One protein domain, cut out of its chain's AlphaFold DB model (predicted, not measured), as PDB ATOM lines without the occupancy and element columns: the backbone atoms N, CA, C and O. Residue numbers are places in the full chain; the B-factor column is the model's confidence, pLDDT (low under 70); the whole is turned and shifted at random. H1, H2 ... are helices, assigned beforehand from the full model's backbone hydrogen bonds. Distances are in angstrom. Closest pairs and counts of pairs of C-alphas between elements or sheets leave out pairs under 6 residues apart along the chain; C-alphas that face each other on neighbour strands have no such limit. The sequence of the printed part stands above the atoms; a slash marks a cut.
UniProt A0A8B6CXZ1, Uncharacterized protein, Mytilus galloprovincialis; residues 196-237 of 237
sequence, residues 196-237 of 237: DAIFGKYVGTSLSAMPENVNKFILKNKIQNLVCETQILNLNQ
ATOM      1  N   ASP A 196      11.947  37.691   8.063       85.19
ATOM      2  CA  ASP A 196      11.454  38.990   7.595       85.19
ATOM      3  C   ASP A 196      10.037  38.922   6.993       85.19
ATOM      4  O   ASP A 196       9.232  39.836   7.185       85.19
ATOM      5  N   ALA A 197       9.691  37.828   6.305       85.88
ATOM      6  CA  ALA A 197       8.349  37.579   5.774       85.88
ATOM      7  C   ALA A 197       7.349  37.292   6.908       85.88
ATOM      8  O   ALA A 197       6.257  37.873   6.938       85.88
ATOM      9  N   ILE A 198       7.755  36.488   7.899       86.56
ATOM     10  CA  ILE A 198       6.984  36.241   9.130       86.56
ATOM     11  C   ILE A 198       6.741  37.565   9.871       86.56
ATOM     12  O   ILE A 198       5.606  37.874  10.250       86.56
ATOM     13  N   PHE A 199       7.783  38.388  10.029       87.88
ATOM     14  CA  PHE A 199       7.683  39.709  10.647       87.88
ATOM     15  C   PHE A 199       6.761  40.652   9.857       87.88
ATOM     16  O   PHE A 199       5.885  41.288  10.447       87.88
ATOM     17  N   GLY A 200       6.870  40.694   8.525       90.81
ATOM     18  CA  GLY A 200       5.978  41.473   7.662       90.81
ATOM     19  C   GLY A 200       4.503  41.081   7.824       90.81
ATOM     20  O   GLY A 200       3.635  41.951   7.955       90.81
ATOM     21  N   LYS A 201       4.213  39.776   7.909       87.94
ATOM     22  CA  LYS A 201       2.866  39.230   8.157       87.94
ATOM     23  C   LYS A 201       2.342  39.593   9.552       87.94
ATOM     24  O   LYS A 201       1.172  39.966   9.691       87.94
ATOM     25  N   TYR A 202       3.203  39.561  10.573       91.44
ATOM     26  CA  TYR A 202       2.880  40.036  11.922       91.44
ATOM     27  C   TYR A 202       2.539  41.534  11.929       91.44
ATOM     28  O   TYR A 202       1.442  41.901  12.349       91.44
ATOM     29  N   VAL A 203       3.406  42.392  11.379       91.44
ATOM     30  CA  VAL A 203       3.191  43.851  11.304       91.44
ATOM     31  C   VAL A 203       1.912  44.189  10.529       91.44
ATOM     32  O   VAL A 203       1.117  45.016  10.981       91.44
ATOM     33  N   GLY A 204       1.654  43.512   9.405       91.50
ATOM     34  CA  GLY A 204       0.406  43.655   8.650       91.50
ATOM     35  C   GLY A 204      -0.838  43.292   9.472       91.50
ATOM     36  O   GLY A 204      -1.852  43.991   9.405       91.50
ATOM     37  N   THR A 205      -0.744  42.261  10.312       89.50
ATOM     38  CA  THR A 205      -1.815  41.843  11.234       89.50
ATOM     39  C   THR A 205      -2.011  42.848  12.377       89.50
ATOM     40  O   THR A 205      -3.144  43.199  12.705       89.50
ATOM     41  N   SER A 206      -0.934  43.399  12.943       86.88
ATOM     42  CA  SER A 206      -1.018  44.478  13.937       86.88
ATOM     43  C   SER A 206      -1.658  45.746  13.360       86.88
ATOM     44  O   SER A 206      -2.456  46.396  14.033       86.88
ATOM     45  N   LEU A 207      -1.363  46.081  12.098       90.44
ATOM     46  CA  LEU A 207      -1.988  47.202  11.395       90.44
ATOM     47  C   LEU A 207      -3.459  46.929  11.049       90.44
ATOM     48  O   LEU A 207      -4.264  47.859  11.098       90.44
ATOM     49  N   SER A 208      -3.848  45.696  10.711       87.31
ATOM     50  CA  SER A 208      -5.252  45.364  10.414       87.31
ATOM     51  C   SER A 208      -6.143  45.406  11.662       87.31
ATOM     52  O   SER A 208      -7.294  45.825  11.562       87.31
ATOM     53  N   ALA A 209      -5.589  45.091  12.839       89.19
ATOM     54  CA  ALA A 209      -6.260  45.231  14.133       89.19
ATOM     55  C   ALA A 209      -6.513  46.696  14.557       89.19
ATOM     56  O   ALA A 209      -7.346  46.945  15.431       89.19
ATOM     57  N   MET A 210      -5.827  47.675  13.955       87.88
ATOM     58  CA  MET A 210      -6.066  49.098  14.223       87.88
ATOM     59  C   MET A 210      -7.239  49.649  13.390       87.88
ATOM     60  O   MET A 210      -7.315  49.368  12.186       87.88
ATOM     61  N   PRO A 211      -8.116  50.493  13.974       88.12
ATOM     62  CA  PRO A 211      -9.190  51.156  13.234       88.12
ATOM     63  C   PRO A 211      -8.629  52.070  12.136       88.12
ATOM     64  O   PRO A 211      -7.555  52.654  12.292       88.12
ATOM     65  N   GLU A 212      -9.357  52.214  11.024       85.56
ATOM     66  CA  GLU A 212      -8.934  53.065   9.904       85.56
ATOM     67  C   GLU A 212      -9.047  54.547  10.292       85.56
ATOM     68  O   GLU A 212     -10.106  55.166  10.227       85.56
ATOM     69  N   ASN A 213      -7.937  55.101  10.779       86.69
ATOM     70  CA  ASN A 213      -7.831  56.467  11.269       86.69
ATOM     71  C   ASN A 213      -6.490  57.102  10.859       86.69
ATOM     72  O   ASN A 213      -5.593  56.445  10.326       86.69
ATOM     73  N   VAL A 214      -6.337  58.394  11.155       82.06
ATOM     74  CA  VAL A 214      -5.119  59.162  10.843       82.06
ATOM     75  C   VAL A 214      -3.867  58.531  11.477       82.06
ATOM     76  O   VAL A 214      -2.803  58.536  10.863       82.06
ATOM     77  N   ASN A 215      -3.982  57.903  12.652       85.12
ATOM     78  CA  ASN A 215      -2.849  57.258  13.327       85.12
ATOM     79  C   ASN A 215      -2.341  56.026  12.561       85.12
ATOM     80  O   ASN A 215      -1.131  55.851  12.434       85.12
ATOM     81  N   LYS A 216      -3.241  55.207  11.998       91.25
ATOM     82  CA  LYS A 216      -2.890  54.063  11.141       91.25
ATOM     83  C   LYS A 216      -2.188  54.512   9.858       91.25
ATOM     84  O   LYS A 216      -1.225  53.874   9.440       91.25
ATOM     85  N   PHE A 217      -2.617  55.631   9.268       91.38
ATOM     86  CA  PHE A 217      -1.934  56.246   8.124       91.38
ATOM     87  C   PHE A 217      -0.532  56.766   8.494       91.38
ATOM     88  O   PHE A 217       0.443  56.415   7.833       91.38
ATOM     89  N   ILE A 218      -0.407  57.519   9.594       91.19
ATOM     90  CA  ILE A 218       0.885  58.014  10.102       91.19
ATOM     91  C   ILE A 218       1.846  56.851  10.393       91.19
ATOM     92  O   ILE A 218       3.027  56.939  10.065       91.19
ATOM     93  N   LEU A 219       1.360  55.761  10.997       92.62
ATOM     94  CA  LEU A 219       2.186  54.599  11.323       92.62
ATOM     95  C   LEU A 219       2.666  53.862  10.065       92.62
ATOM     96  O   LEU A 219       3.857  53.576   9.970       92.62
ATOM     97  N   LYS A 220       1.786  53.634   9.076       93.50
ATOM     98  CA  LYS A 220       2.166  53.091   7.755       93.50
ATOM     99  C   LYS A 220       3.284  53.930   7.115       93.50
ATOM    100  O   LYS A 220       4.312  53.378   6.736       93.50
ATOM    101  N   ASN A 221       3.121  55.256   7.078       94.25
ATOM    102  CA  ASN A 221       4.099  56.173   6.486       94.25
ATOM    103  C   ASN A 221       5.450  56.165   7.230       94.25
ATOM    104  O   ASN A 221       6.503  56.177   6.605       94.25
ATOM    105  N   LYS A 222       5.440  56.088   8.569       94.81
ATOM    106  CA  LYS A 222       6.672  55.976   9.372       94.81
ATOM    107  C   LYS A 222       7.425  54.670   9.130       94.81
ATOM    108  O   LYS A 222       8.642  54.704   9.001       94.81
ATOM    109  N   ILE A 223       6.713  53.543   9.067       94.25
ATOM    110  CA  ILE A 223       7.318  52.236   8.768       94.25
ATOM    111  C   ILE A 223       7.955  52.269   7.372       94.25
ATOM    112  O   ILE A 223       9.103  51.866   7.220       94.25
ATOM    113  N   GLN A 224       7.250  52.816   6.377       93.81
ATOM    114  CA  GLN A 224       7.770  52.959   5.016       93.81
ATOM    115  C   GLN A 224       9.034  53.832   4.958       93.81
ATOM    116  O   GLN A 224      10.030  53.408   4.378       93.81
ATOM    117  N   ASN A 225       9.026  55.011   5.594       94.00
ATOM    118  CA  ASN A 225      10.185  55.907   5.602       94.00
ATOM    119  C   ASN A 225      11.419  55.255   6.240       94.00
ATOM    120  O   ASN A 225      12.488  55.300   5.642       94.00
ATOM    121  N   LEU A 226      11.269  54.583   7.388       93.38
ATOM    122  CA  LEU A 226      12.379  53.891   8.056       93.38
ATOM    123  C   LEU A 226      12.989  52.779   7.182       93.38
ATOM    124  O   LEU A 226      14.210  52.610   7.157       93.38
ATOM    125  N   VAL A 227      12.166  52.044   6.425       92.19
ATOM    126  CA  VAL A 227      12.652  51.031   5.470       92.19
ATOM    127  C   VAL A 227      13.417  51.688   4.314       92.19
ATOM    128  O   VAL A 227      14.489  51.215   3.948       92.19
ATOM    129  N   CYS A 228      12.934  52.808   3.770       91.75
ATOM    130  CA  CYS A 228      13.659  53.539   2.729       91.75
ATOM    131  C   CYS A 228      14.972  54.163   3.239       91.75
ATOM    132  O   CYS A 228      15.992  54.064   2.565       91.75
ATOM    133  N   GLU A 229      14.977  54.774   4.426       90.19
ATOM    134  CA  GLU A 229      16.169  55.375   5.046       90.19
ATOM    135  C   GLU A 229      17.268  54.328   5.277       90.19
ATOM    136  O   GLU A 229      18.417  54.535   4.891       90.19
ATOM    137  N   THR A 230      16.911  53.168   5.836       90.06
ATOM    138  CA  THR A 230      17.856  52.061   6.065       90.06
ATOM    139  C   THR A 230      18.395  51.460   4.766       90.06
ATOM    140  O   THR A 230      19.590  51.175   4.685       90.06
ATOM    141  N   GLN A 231      17.571  51.342   3.718       87.25
ATOM    142  CA  GLN A 231      18.030  50.947   2.379       87.25
ATOM    143  C   GLN A 231      19.014  51.960   1.778       87.25
ATOM    144  O   GLN A 231      20.046  51.560   1.245       87.25
ATOM    145  N   ILE A 232      18.736  53.264   1.889       87.88
ATOM    146  CA  ILE A 232      19.625  54.324   1.388       87.88
ATOM    147  C   ILE A 232      20.966  54.304   2.129       87.88
ATOM    148  O   ILE A 232      22.010  54.413   1.492       87.88
ATOM    149  N   LEU A 233      20.974  54.131   3.453       83.56
ATOM    150  CA  LEU A 233      22.217  54.049   4.228       83.56
ATOM    151  C   LEU A 233      23.073  52.838   3.822       83.56
ATOM    152  O   LEU A 233      24.283  52.979   3.669       83.56
ATOM    153  N   ASN A 234      22.447  51.686   3.570       81.62
ATOM    154  CA  ASN A 234      23.129  50.458   3.145       81.62
ATOM    155  C   ASN A 234      23.641  50.504   1.686       81.62
ATOM    156  O   ASN A 234      24.451  49.676   1.293       81.62
ATOM    157  N   LEU A 235      23.177  51.463   0.874       73.56
ATOM    158  CA  LEU A 235      23.664  51.716  -0.492       73.56
ATOM    159  C   LEU A 235      24.839  52.709  -0.555       73.56
ATOM    160  O   LEU A 235      25.383  52.930  -1.635       73.56
ATOM    161  N   ASN A 236      25.200  53.335   0.570       68.44
ATOM    162  CA  ASN A 236      26.294  54.311   0.674       68.44
ATOM    163  C   ASN A 236      27.504  53.775   1.477       68.44
ATOM    164  O   ASN A 236      28.354  54.568   1.891       68.44
ATOM    165  N   GLN A 237      27.569  52.457   1.706       53.00
ATOM    166  CA  GLN A 237      28.724  51.725   2.249       53.00
ATOM    167  C   GLN A 237      29.396  50.888   1.155       53.00
ATOM    168  O   GLN A 237      30.639  50.771   1.224       53.00
TER     169      GLN A 237
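What this domain is: This is residues 196 to 237 of the 237 residues of an uncharacterized protein of Mytilus galloprovincialis (UniProt A0A8B6CXZ1). Two helices make a narrow, open V: the shorter H1 runs to a small loop, residues 209 to 213, and the longer H2 folds back from it, the two helices coming close near the loop. The V lies nearly in one plane, and residues 224 to 237, of which 224 to 234 belong to H2, stick out at its far end. The printed part has 42 residues with two named helices, H1 then H2, and no named strand; its class is all helix. It is loose, with a radius of gyration of the C-alphas of 12.5 A, and flat, spanning 39 by 24 by 6 A.

Where its parts are: H1 is residues 196 to 208, 18.1 A from first to last C-alpha, and begins with C-alpha 196 at (11.454, 38.990, 7.595). A tight link of 5 residues follows. H2 is residues 214 to 234, 30.5 A long, from C-alpha 214 at (-5.119, 59.162, 10.843) to C-alpha 234 at (23.129, 50.458, 3.145).

How they stand to each other: H1 and H2 are close but not clearly touching, with 1 pair of C-alphas within 8 A. Their closest C-alphas, those of Leu 207 and Lys 216, are 6.9 A apart. The helices run opposite ways at a shallow tilt of 20 degrees, and their centres are 14.3 A apart. In H1 and H2 every O i to N i+4 pair is within hydrogen-bond range. Residues 196 to 202 of H1 stand free, and so do residues 209 to 215.

The domain as a whole: The two C-alphas farthest apart, those of Pro 211 and Gln 237, are 39.5 A apart. The printed part has no cut and ends at the chain's last residue, Gln 237. The mean pLDDT of the printed part is 87.7, and residues 236 to 237 are under 70.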